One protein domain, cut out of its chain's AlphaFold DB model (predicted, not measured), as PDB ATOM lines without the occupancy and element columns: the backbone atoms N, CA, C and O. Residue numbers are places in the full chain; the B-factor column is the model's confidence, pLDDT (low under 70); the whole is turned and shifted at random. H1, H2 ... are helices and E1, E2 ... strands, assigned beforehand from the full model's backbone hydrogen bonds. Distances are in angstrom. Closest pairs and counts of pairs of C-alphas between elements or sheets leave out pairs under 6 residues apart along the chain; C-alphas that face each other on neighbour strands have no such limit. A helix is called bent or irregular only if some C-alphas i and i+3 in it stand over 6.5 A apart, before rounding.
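AT A GLANCE: This is residues 12 to 99 of the 399 residues of the protein "DNA mismatch repair protein" of Orbilia oligospora (UniProt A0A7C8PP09). What is the overall shape? One long helix, H2, runs along most of the length; H3 folds back beside residues 45 to 53 of it, and the small hairpin of E1 and E2 packs beside H2 and H3. H1 sits as a separate short helix beyond the first end of H2, away from this body. What is it made of? The printed part has 88 residues with three named helices and two named strands, in the order H1, H2, E1, E2, H3; the sheet, order E1 - E2, is antiparallel and the class is mostly helix. The whole is loose, with a radius of gyration of the C-alphas of 16.4 A, and its C-alphas span 51 by 24 by 20 A.

IN THESE COORDINATES: Where are the first two helices? H1 is residues 19 to 26, 10.5 A long, with C-alpha 19 at (140.454, 216.522, 110.632). H2 is residues 30 to 53, 34.6 A long, and C-alpha 53 is at (122.193, 205.838, 76.153). What follows? Strand E1 is residues 58 to 62, 12.9 A long, and strand E2 is residues 71 to 75, 13.0 A long. H3 is residues 83 to 96, 17.5 A long, ending with C-alpha 96 at (132.464, 192.642, 83.214); it is irregular, with C-alphas 93 and 96 7.4 A apart.

HOW THE PARTS SIT: What does H1 touch? H1 touches no helix, and it is apart from H2, H3, E1 and E2. How do H2 and H3 stand? They touch, H2 with residues 45 to 53 alone, and run opposite ways at a shallow tilt of 13 degrees. Their closest C-alphas are those of Ala 52 and Arg 86, 5.6 A apart. How does the hairpin sit? E1 and E2 are antiparallel, at 176 degrees, with N 60 and O 73 2.9 A apart and N 73 and O 60 2.8 A apart, within hydrogen-bond range. The closest C-alphas of E2 and H3 are those of Phe 73 and Gln 93, 6.1 A apart, and those of H2 and E1 are those of Cys 51 and Val 58, 7.0 A apart. E1 and H3 are apart. Are the helix backbones complete? Every O i to N i+4 pair is within hydrogen-bond range in H1 and H2; in H3 8 of 10 are.

THE WHOLE: How large is it? The two C-alphas farthest apart, those of Pro 19 and Glu 80, are 51.6 A apart. Residues 16 to 21, of which 19 to 21 belong to H1, and residues 26 to 32, of which 30 to 32 belong to H2, stand free. Are there cuts or long links? The printed part has no cut and no long link; the links H1 to H2 and H2 to E1 are tight, and E1 to E2 and E2 to H3 are short. Where is confidence low? The mean pLDDT of the printed part is 85.2, and residue 69 and residues 76 to 81 are under 70.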
ATOM      1  N   ASP A  12     143.009 218.452  95.162       89.38
ATOM      2  CA  ASP A  12     144.064 218.081  96.101       89.38
ATOM      3  C   ASP A  12     143.538 218.177  97.543       89.38
ATOM      4  O   ASP A  12     142.605 218.935  97.815       89.38
ATOM      5  N   ARG A  13     144.123 217.396  98.462       86.62
ATOM      6  CA  ARG A  13     143.793 217.395  99.900       86.62
ATOM      7  C   ARG A  13     142.289 217.272 100.186       86.62
ATOM      8  O   ARG A  13     141.720 218.032 100.971       86.62
ATOM      9  N   LEU A  14     141.642 216.278  99.568       89.25
ATOM     10  CA  LEU A  14     140.252 215.919  99.868       89.25
ATOM     11  C   LEU A  14     140.080 215.717 101.388       89.25
ATOM     12  O   LEU A  14     140.787 214.900 101.975       89.25
ATOM     13  N   PHE A  15     139.146 216.467 101.990       90.88
ATOM     14  CA  PHE A  15     138.886 216.567 103.439       90.88
ATOM     15  C   PHE A  15     139.910 217.346 104.284       90.88
ATOM     16  O   PHE A  15     139.872 217.245 105.507       90.88
ATOM     17  N   GLY A  16     140.773 218.172 103.689       89.38
ATOM     18  CA  GLY A  16     141.811 218.912 104.426       89.38
ATOM     19  C   GLY A  16     141.305 219.827 105.554       89.38
ATOM     20  O   GLY A  16     142.042 220.097 106.493       89.38
ATOM     21  N   ASN A  17     140.046 220.273 105.505       92.38
ATOM     22  CA  ASN A  17     139.394 221.061 106.559       92.38
ATOM     23  C   ASN A  17     138.528 220.227 107.526       92.38
ATOM     24  O   ASN A  17     137.866 220.794 108.393       92.38
ATOM     25  N   PHE A  18     138.518 218.898 107.396       91.38
ATOM     26  CA  PHE A  18     137.770 217.979 108.253       91.38
ATOM     27  C   PHE A  18     138.726 216.970 108.907       91.38
ATOM     28  O   PHE A  18     138.827 215.840 108.426       91.38
ATOM     29  N   PRO A  19     139.394 217.334 110.024       85.88
ATOM     30  CA  PRO A  19     140.454 216.522 110.632       85.88
ATOM     31  C   PRO A  19     140.038 215.075 110.904       85.88
ATOM     32  O   PRO A  19     140.769 214.150 110.585       85.88
ATOM     33  N   VAL A  20     138.816 214.867 111.401       91.38
ATOM     34  CA  VAL A  20     138.281 213.523 111.685       91.38
ATOM     35  C   VAL A  20     138.169 212.668 110.417       91.38
ATOM     36  O   VAL A  20     138.473 211.480 110.442       91.38
ATOM     37  N   ARG A  21     137.761 213.263 109.288       88.62
ATOM     38  CA  ARG A  21     137.671 212.555 107.998       88.62
ATOM     39  C   ARG A  21     139.046 212.318 107.380       88.62
ATOM     40  O   ARG A  21     139.214 211.340 106.662       88.62
ATOM     41  N   LEU A  22     140.004 213.206 107.651       86.19
ATOM     42  CA  LEU A  22     141.385 213.055 107.209       86.19
ATOM     43  C   LEU A  22     142.062 211.885 107.934       86.19
ATOM     44  O   LEU A  22     142.570 210.994 107.266       86.19
ATOM     45  N   VAL A  23     141.958 211.829 109.267       84.69
ATOM     46  CA  VAL A  23     142.466 210.707 110.077       84.69
ATOM     47  C   VAL A  23     141.809 209.396 109.651       84.69
ATOM     48  O   VAL A  23     142.497 208.438 109.331       84.69
ATOM     49  N   GLY A  24     140.479 209.382 109.508       82.44
ATOM     50  CA  GLY A  24     139.767 208.192 109.034       82.44
ATOM     51  C   GLY A  24     140.172 207.729 107.628       82.44
ATOM     52  O   GLY A  24     139.975 206.565 107.303       82.44
ATOM     53  N   ARG A  25     140.734 208.614 106.792       80.50
ATOM     54  CA  ARG A  25     141.295 208.270 105.478       80.50
ATOM     55  C   ARG A  25     142.730 207.755 105.585       80.50
ATOM     56  O   ARG A  25     143.079 206.834 104.856       80.50
ATOM     57  N   GLU A  26     143.558 208.360 106.429       82.56
ATOM     58  CA  GLU A  26     144.937 207.911 106.674       82.56
ATOM     59  C   GLU A  26     144.965 206.516 107.314       82.56
ATOM     60  O   GLU A  26     145.814 205.699 106.962       82.56
ATOM     61  N   ASP A  27     143.968 206.216 108.146       85.81
ATOM     62  CA  ASP A  27     143.772 204.912 108.781       85.81
ATOM     63  C   ASP A  27     143.079 203.881 107.870       85.81
ATOM     64  O   ASP A  27     142.854 202.741 108.290       85.81
ATOM     65  N   MET A  28     142.734 204.238 106.622       86.88
ATOM     66  CA  MET A  28     142.099 203.288 105.708       86.88
ATOM     67  C   MET A  28     143.034 202.126 105.398       86.88
ATOM     68  O   MET A  28     144.155 202.270 104.908       86.88
ATOM     69  N   THR A  29     142.503 200.931 105.587       90.00
ATOM     70  CA  THR A  29     143.152 199.696 105.173       90.00
ATOM     71  C   THR A  29     143.286 199.633 103.649       90.00
ATOM     72  O   THR A  29     142.480 200.186 102.895       90.00
ATOM     73  N   ALA A  30     144.263 198.866 103.153       86.75
ATOM     74  CA  ALA A  30     144.425 198.635 101.713       86.75
ATOM     75  C   ALA A  30     143.145 198.080 101.050       86.75
ATOM     76  O   ALA A  30     142.861 198.369  99.887       86.75
ATOM     77  N   THR A  31     142.347 197.313 101.800       88.88
ATOM     78  CA  THR A  31     141.042 196.794 101.376       88.88
ATOM     79  C   THR A  31     139.987 197.885 101.217       88.88
ATOM     80  O   THR A  31     139.218 197.848 100.257       88.88
ATOM     81  N   GLU A  32     139.957 198.872 102.110       88.81
ATOM     82  CA  GLU A  32     139.031 200.005 102.013       88.81
ATOM     83  C   GLU A  32     139.404 200.911 100.846       88.81
ATOM     84  O   GLU A  32     138.535 201.246 100.046       88.81
ATOM     85  N   ILE A  33     140.696 201.192 100.656       86.50
ATOM     86  CA  ILE A  33     141.194 201.935  99.489       86.50
ATOM     87  C   ILE A  33     140.813 201.217  98.185       86.50
ATOM     88  O   ILE A  33     140.372 201.844  97.220       86.50
ATOM     89  N   ALA A  34     140.955 199.889  98.136       86.50
ATOM     90  CA  ALA A  34     140.561 199.104  96.970       86.50
ATOM     91  C   ALA A  34     139.045 199.164  96.703       86.50
ATOM     92  O   ALA A  34     138.636 199.213  95.541       86.50
ATOM     93  N   ARG A  35     138.220 199.189  97.760       88.44
ATOM     94  CA  ARG A  35     136.766 199.360  97.661       88.44
ATOM     95  C   ARG A  35     136.401 200.746  97.128       88.44
ATOM     96  O   ARG A  35     135.668 200.816  96.151       88.44
ATOM     97  N   GLU A  36     136.980 201.812  97.675       87.62
ATOM     98  CA  GLU A  36     136.776 203.185  97.184       87.62
ATOM     99  C   GLU A  36     137.170 203.312  95.704       87.62
ATOM    100  O   GLU A  36     136.443 203.884  94.891       87.62
ATOM    101  N   TRP A  37     138.294 202.705  95.304       86.31
ATOM    102  CA  TRP A  37     138.712 202.690  93.901       86.31
ATOM    103  C   TRP A  37     137.719 201.952  92.997       86.31
ATOM    104  O   TRP A  37     137.444 202.385  91.874       86.31
ATOM    105  N   LYS A  38     137.161 200.837  93.480       87.25
ATOM    106  CA  LYS A  38     136.108 200.096  92.780       87.25
ATOM    107  C   LYS A  38     134.837 200.936  92.646       87.25
ATOM    108  O   LYS A  38     134.241 200.943  91.569       87.25
ATOM    109  N   ASP A  39     134.459 201.674  93.685       88.44
ATOM    110  CA  ASP A  39     133.287 202.550  93.675       88.44
ATOM    111  C   ASP A  39     133.467 203.724  92.703       88.44
ATOM    112  O   ASP A  39     132.566 203.999  91.906       88.44
ATOM    113  N   ILE A  40     134.657 204.335  92.653       89.44
ATOM    114  CA  ILE A  40     135.017 205.329  91.627       89.44
ATOM    115  C   ILE A  40     134.891 204.722  90.225       89.44
ATOM    116  O   ILE A  40     134.253 205.309  89.351       89.44
ATOM    117  N   GLY A  41     135.456 203.530  90.003       89.19
ATOM    118  CA  GLY A  41     135.346 202.823  88.725       89.19
ATOM    119  C   GLY A  41     133.890 202.581  88.321       89.19
ATOM    120  O   GLY A  41     133.507 202.846  87.181       89.19
ATOM    121  N   ARG A  42     133.046 202.169  89.272       90.56
ATOM    122  CA  ARG A  42     131.606 201.994  89.056       90.56
ATOM    123  C   ARG A  42     130.919 203.312  88.691       90.56
ATOM    124  O   ARG A  42     130.112 203.316  87.765       90.56
ATOM    125  N   LYS A  43     131.257 204.426  89.348       91.88
ATOM    126  CA  LYS A  43     130.723 205.761  89.019       91.88
ATOM    127  C   LYS A  43     131.135 206.231  87.626       91.88
ATOM    128  O   LYS A  43     130.311 206.782  86.901       91.88
ATOM    129  N   VAL A  44     132.368 205.950  87.207       92.62
ATOM    130  CA  VAL A  44     132.815 206.207  85.829       92.62
ATOM    131  C   VAL A  44     131.976 205.407  84.831       92.62
ATOM    132  O   VAL A  44     131.509 205.966  83.841       92.62
ATOM    133  N   VAL A  45     131.723 204.124  85.107       93.25
ATOM    134  CA  VAL A  45     130.855 203.283  84.268       93.25
ATOM    135  C   VAL A  45     129.424 203.821  84.222       93.25
ATOM    136  O   VAL A  45     128.845 203.878  83.142       93.25
ATOM    137  N   GLU A  46     128.857 204.274  85.344       93.88
ATOM    138  CA  GLU A  46     127.520 204.888  85.379       93.88
ATOM    139  C   GLU A  46     127.417 206.100  84.435       93.88
ATOM    140  O   GLU A  46     126.482 206.184  83.638       93.88
ATOM    141  N   VAL A  47     128.410 206.996  84.457       93.25
ATOM    142  CA  VAL A  47     128.471 208.155  83.548       93.25
ATOM    143  C   VAL A  47     128.589 207.713  82.088       93.25
ATOM    144  O   VAL A  47     127.882 208.223  81.220       93.25
ATOM    145  N   LEU A  48     129.447 206.733  81.806       93.44
ATOM    146  CA  LEU A  48     129.631 206.189  80.462       93.44
ATOM    147  C   LEU A  48     128.351 205.540  79.918       93.44
ATOM    148  O   LEU A  48     128.023 205.720  78.747       93.44
ATOM    149  N   LEU A  49     127.592 204.831  80.755       93.94
ATOM    150  CA  LEU A  49     126.307 204.244  80.369       93.94
ATOM    151  C   LEU A  49     125.272 205.318  80.008       93.94
ATOM    152  O   LEU A  49     124.545 205.149  79.030       93.94
ATOM    153  N   LEU A  50     125.241 206.444  80.729       92.50
ATOM    154  CA  LEU A  50     124.397 207.594  80.378       92.50
ATOM    155  C   LEU A  50     124.807 208.215  79.036       92.50
ATOM    156  O   LEU A  50     123.952 208.536  78.208       92.50
ATOM    157  N   CYS A  51     126.111 208.349  78.780       91.25
ATOM    158  CA  CYS A  51     126.617 208.801  77.484       91.25
ATOM    159  C   CYS A  51     126.219 207.839  76.355       91.25
ATOM    160  O   CYS A  51     125.722 208.286  75.320       91.25
ATOM    161  N   ALA A  52     126.367 206.529  76.577       90.31
ATOM    162  CA  ALA A  52     125.995 205.486  75.627       90.31
ATOM    163  C   ALA A  52     124.487 205.477  75.325       90.31
ATOM    164  O   ALA A  52     124.098 205.320  74.162       90.31
ATOM    165  N   ASN A  53     123.638 205.691  76.335       90.50
ATOM    166  CA  ASN A  53     122.193 205.838  76.153       90.50
ATOM    167  C   ASN A  53     121.873 207.017  75.223       90.50
ATOM    168  O   ASN A  53     121.168 206.851  74.231       90.50
ATOM    169  N   ASN A  54     122.508 208.164  75.470       88.00
ATOM    170  CA  ASN A  54     122.300 209.403  74.717       88.00
ATOM    171  C   ASN A  54     123.018 209.447  73.355       88.00
ATOM    172  O   ASN A  54     123.017 210.489  72.706       88.00
ATOM    173  N   GLY A  55     123.682 208.361  72.938       86.44
ATOM    174  CA  GLY A  55     124.414 208.302  71.665       86.44
ATOM    175  C   GLY A  55     125.671 209.177  71.616       86.44
ATOM    176  O   GLY A  55     126.197 209.440  70.540       86.44
ATOM    177  N   ARG A  56     126.175 209.639  72.767       85.38
ATOM    178  CA  ARG A  56     127.367 210.493  72.826       85.38
ATOM    179  C   ARG A  56     128.630 209.645  72.792       85.38
ATOM    180  O   ARG A  56     128.788 208.735  73.606       85.38
ATOM    181  N   SER A  57     129.555 210.000  71.905       84.94
ATOM    182  CA  SER A  57     130.897 209.424  71.904       84.94
ATOM    183  C   SER A  57     131.744 210.081  72.982       84.94
ATOM    184  O   SER A  57     131.914 211.302  72.998       84.94
ATOM    185  N   VAL A  58     132.254 209.271  73.905       87.12
ATOM    186  CA  VAL A  58     133.113 209.731  74.994       87.12
ATOM    187  C   VAL A  58     134.236 208.726  75.187       87.12
ATOM    188  O   VAL A  58     134.004 207.519  75.290       87.12
ATOM    189  N   LYS A  59     135.458 209.250  75.274       89.12
ATOM    190  CA  LYS A  59     136.649 208.486  75.626       89.12
ATOM    191  C   LYS A  59     137.113 208.883  77.018       89.12
ATOM    192  O   LYS A  59     137.427 210.048  77.254       89.12
ATOM    193  N   VAL A  60     137.182 207.919  77.929       90.50
ATOM    194  CA  VAL A  60     137.629 208.137  79.309       90.50
ATOM    195  C   VAL A  60     138.870 207.306  79.571       90.50
ATOM    196  O   VAL A  60     138.929 206.123  79.251       90.50
ATOM    197  N   VAL A  61     139.880 207.928  80.171       88.69
ATOM    198  CA  VAL A  61     141.098 207.241  80.599       88.69
ATOM    199  C   VAL A  61     141.264 207.458  82.093       88.69
ATOM    200  O   VAL A  61     141.522 208.575  82.528       88.69
ATOM    201  N   VAL A  62     141.138 206.384  82.866       88.25
ATOM    202  CA  VAL A  62     141.356 206.392  84.316       88.25
ATOM    203  C   VAL A  62     142.750 205.845  84.588       88.25
ATOM    204  O   VAL A  62     143.120 204.810  84.033       88.25
ATOM    205  N   ARG A  63     143.538 206.552  85.401       86.50
ATOM    206  CA  ARG A  63     144.900 206.161  85.796       86.50
ATOM    207  C   ARG A  63     145.074 206.338  87.300       86.50
ATOM    208  O   ARG A  63     144.522 207.288  87.849       86.50
ATOM    209  N   ASN A  64     145.834 205.454  87.949       83.25
ATOM    210  CA  ASN A  64     146.366 205.764  89.279       83.25
ATOM    211  C   ASN A  64     147.540 206.754  89.166       83.25
ATOM    212  O   ASN A  64     148.012 207.046  88.066       83.25
ATOM    213  N   GLU A  65     148.008 207.242  90.313       80.25
ATOM    214  CA  GLU A  65     149.110 208.206  90.428       80.25
ATOM    215  C   GLU A  65     150.391 207.743  89.716       80.25
ATOM    216  O   GLU A  65     151.000 208.496  88.964       80.25
ATOM    217  N   GLU A  66     150.731 206.462  89.852       79.12
ATOM    218  CA  GLU A  66     151.905 205.847  89.222       79.12
ATOM    219  C   GLU A  66     151.701 205.526  87.725       79.12
ATOM    220  O   GLU A  66     152.605 205.038  87.051       79.12
ATOM    221  N   GLY A  67     150.494 205.733  87.185       75.25
ATOM    222  CA  GLY A  67     150.128 205.384  85.808       75.25
ATOM    223  C   GLY A  67     149.977 203.881  85.521       75.25
ATOM    224  O   GLY A  67     149.661 203.511  84.390       75.25
ATOM    225  N   VAL A  68     150.153 203.023  86.527       72.88
ATOM    226  CA  VAL A  68     150.135 201.554  86.447       72.88
ATOM    227  C   VAL A  68     148.733 201.005  86.163       72.88
ATOM    228  O   VAL A  68     148.568 200.095  85.352       72.88
ATOM    229  N   ARG A  69     147.689 201.553  86.799       67.56
ATOM    230  CA  ARG A  69     146.302 201.084  86.614       67.56
ATOM    231  C   ARG A  69     145.583 201.926  85.572       67.56
ATOM    232  O   ARG A  69     144.930 202.900  85.929       67.56
ATOM    233  N   LYS A  70     145.706 201.558  84.297       75.88
ATOM    234  CA  LYS A  70     145.071 202.266  83.178       75.88
ATOM    235  C   LYS A  70     143.802 201.544  82.713       75.88
ATOM    236  O   LYS A  70     143.901 200.511  82.061       75.88
ATOM    237  N   ALA A  71     142.631 202.118  82.984       80.62
ATOM    238  CA  ALA A  71     141.388 201.737  82.309       80.62
ATOM    239  C   ALA A  71     141.124 202.720  81.166       80.62
ATOM    240  O   ALA A  71     141.228 203.936  81.347       80.62
ATOM    241  N   VAL A  72     140.827 202.200  79.976       83.94
ATOM    242  CA  VAL A  72     140.479 203.009  78.805       83.94
ATOM    243  C   VAL A  72     139.094 202.598  78.358       83.94
ATOM    244  O   VAL A  72     138.885 201.457  77.961       83.94
ATOM    245  N   PHE A  73     138.186 203.557  78.403       85.38
ATOM    246  CA  PHE A  73     136.849 203.434  77.868       85.38
ATOM    247  C   PHE A  73     136.767 204.244  76.587       85.38
ATOM    248  O   PHE A  73     137.175 205.405  76.557       85.38
ATOM    249  N   ASP A  74     136.250 203.631  75.539       85.00
ATOM    250  CA  ASP A  74     136.026 204.249  74.245       85.00
ATOM    251  C   ASP A  74     134.615 203.883  73.788       85.00
ATOM    252  O   ASP A  74     134.356 202.784  73.283       85.00
ATOM    253  N   ILE A  75     133.678 204.798  74.041       80.94
ATOM    254  CA  ILE A  75     132.338 204.731  73.471       80.94
ATOM    255  C   ILE A  75     132.481 205.286  72.059       80.94
ATOM    256  O   ILE A  75     132.384 206.497  71.847       80.94
ATOM    257  N   GLY A  76     132.801 204.399  71.115       67.62
ATOM    258  CA  GLY A  76     133.011 204.757  69.716       67.62
ATOM    259  C   GLY A  76     131.892 205.652  69.178       67.62
ATOM    260  O   GLY A  76     130.720 205.490  69.524       67.62
ATOM    261  N   GLY A  77     132.266 206.632  68.359       56.34
ATOM    262  CA  GLY A  77     131.325 207.516  67.681       56.34
ATOM    263  C   GLY A  77     130.793 206.848  66.425       56.34
ATOM    264  O   GLY A  77     131.527 206.676  65.459       56.34
ATOM    265  N   GLY A  78     129.526 206.456  66.451       55.75
ATOM    266  CA  GLY A  78     128.843 205.897  65.296       55.75
ATOM    267  C   GLY A  78     127.355 205.796  65.575       55.75
ATOM    268  O   GLY A  78     126.930 204.949  66.368       55.75
ATOM    269  N   ASP A  79     126.588 206.658  64.908       56.41
ATOM    270  CA  ASP A  79     125.120 206.723  64.966       56.41
ATOM    271  C   ASP A  79     124.461 205.398  64.523       56.41
ATOM    272  O   ASP A  79     123.320 205.101  64.866       56.41
ATOM    273  N   GLU A  80     125.217 204.549  63.822       57.16
ATOM    274  CA  GLU A  80     124.754 203.263  63.295       57.16
ATOM    275  C   GLU A  80     124.740 202.128  64.333       57.16
ATOM    276  O   GLU A  80     124.073 201.112  64.136       57.16
ATOM    277  N   SER A  81     125.454 202.266  65.459       67.75
ATOM    278  CA  SER A  81     125.477 201.212  66.481       67.75
ATOM    279  C   SER A  81     124.284 201.350  67.429       67.75
ATOM    280  O   SER A  81     124.138 202.355  68.119       67.75
ATOM    281  N   GLY A  82     123.415 200.339  67.493       82.12
ATOM    282  CA  GLY A  82     122.260 200.344  68.395       82.12
ATOM    283  C   GLY A  82     122.644 200.478  69.880       82.12
ATOM    284  O   GLY A  82     123.740 200.103  70.296       82.12
ATOM    285  N   MET A  83     121.714 200.974  70.708       86.38
ATOM    286  CA  MET A  83     121.895 201.176  72.161       86.38
ATOM    287  C   MET A  83     122.491 199.951  72.880       86.38
ATOM    288  O   MET A  83     123.361 200.102  73.735       86.38
ATOM    289  N   SER A  84     122.063 198.740  72.509       88.69
ATOM    290  CA  SER A  84     122.560 197.486  73.088       88.69
ATOM    291  C   SER A  84     124.038 197.235  72.813       88.69
ATOM    292  O   SER A  84     124.750 196.777  73.702       88.69
ATOM    293  N   VAL A  85     124.520 197.591  71.620       88.94
ATOM    294  CA  VAL A  85     125.934 197.467  71.243       88.94
ATOM    295  C   VAL A  85     126.777 198.446  72.054       88.94
ATOM    296  O   VAL A  85     127.791 198.054  72.626       88.94
ATOM    297  N   ARG A  86     126.334 199.704  72.173       89.62
ATOM    298  CA  ARG A  86     127.064 200.728  72.936       89.62
ATOM    299  C   ARG A  86     127.154 200.380  74.419       89.62
ATOM    300  O   ARG A  86     128.240 200.438  74.990       89.62
ATOM    301  N   ILE A  87     126.042 199.964  75.026       90.94
ATOM    302  CA  ILE A  87     126.024 199.504  76.420       90.94
ATOM    303  C   ILE A  87     126.898 198.259  76.583       90.94
ATOM    304  O   ILE A  87     127.699 198.195  77.515       90.94
ATOM    305  N   GLY A  88     126.803 197.301  75.658       90.00
ATOM    306  CA  GLY A  88     127.632 196.102  75.673       90.00
ATOM    307  C   GLY A  88     129.125 196.413  75.653       90.00
ATOM    308  O   GLY A  88     129.862 195.846  76.456       90.00
ATOM    309  N   ASN A  89     129.553 197.366  74.823       89.81
ATOM    310  CA  ASN A  89     130.943 197.814  74.761       89.81
ATOM    311  C   ASN A  89     131.403 198.459  76.073       89.81
ATOM    312  O   ASN A  89     132.493 198.147  76.545       89.81
ATOM    313  N   VAL A  90     130.582 199.317  76.693       91.94
ATOM    314  CA  VAL A  90     130.911 199.927  77.995       91.94
ATOM    315  C   VAL A  90     131.087 198.857  79.070       91.94
ATOM    316  O   VAL A  90     132.057 198.889  79.825       91.94
ATOM    317  N   VAL A  91     130.166 197.892  79.132       91.00
ATOM    318  CA  VAL A  91     130.197 196.826  80.140       91.00
ATOM    319  C   VAL A  91     131.385 195.878  79.914       91.00
ATOM    320  O   VAL A  91     132.048 195.493  80.876       91.00
ATOM    321  N   ASP A  92     131.713 195.554  78.662       89.62
ATOM    322  CA  ASP A  92     132.879 194.731  78.319       89.62
ATOM    323  C   ASP A  92     134.199 195.437  78.678       89.62
ATOM    324  O   ASP A  92     135.030 194.878  79.393       89.62
ATOM    325  N   GLN A  93     134.347 196.712  78.293       89.19
ATOM    326  CA  GLN A  93     135.517 197.542  78.620       89.19
ATOM    327  C   GLN A  93     135.690 197.776  80.127       89.19
ATOM    328  O   GLN A  93     136.809 197.963  80.601       89.19
ATOM    329  N   ALA A  94     134.600 197.725  80.898       87.38
ATOM    330  CA  ALA A  94     134.634 197.770  82.358       87.38
ATOM    331  C   ALA A  94     135.135 196.469  83.010       87.38
ATOM    332  O   ALA A  94     135.239 196.402  84.233       87.38
ATOM    333  N   GLY A  95     135.450 195.437  82.223       85.75
ATOM    334  CA  GLY A  95     135.940 194.154  82.723       85.75
ATOM    335  C   GLY A  95     134.832 193.223  83.210       85.75
ATOM    336  O   GLY A  95     135.121 192.162  83.758       85.75
ATOM    337  N   PHE A  96     133.564 193.571  82.979       84.19
ATOM    338  CA  PHE A  96     132.464 192.642  83.214       84.19
ATOM    339  C   PHE A  96     132.390 191.581  82.108       84.19
ATOM    340  O   PHE A  96     131.751 190.555  82.282       84.19
ATOM    341  N   GLY A  97     133.089 191.753  80.992       82.56
ATOM    342  CA  GLY A  97     133.172 190.748  79.942       82.56
ATOM    343  C   GLY A  97     131.952 190.710  79.024       82.56
ATOM    344  O   GLY A  97     130.851 191.169  79.348       82.56
ATOM    345  N   LYS A  98     132.174 190.127  77.850       85.50
ATOM    346  CA  LYS A  98     131.227 190.121  76.741       85.50
ATOM    347  C   LYS A  98     129.984 189.282  77.042       85.50
ATOM    348  O   LYS A  98     130.075 188.112  77.402       85.50
ATOM    349  N   THR A  99     128.811 189.876  76.837       85.44
ATOM    350  CA  THR A  99     127.519 189.185  76.917       85.44
ATOM    351  C   THR A  99     126.570 189.692  75.835       85.44
ATOM    352  O   THR A  99     126.784 190.762  75.260       85.44
TER     353      THR A  99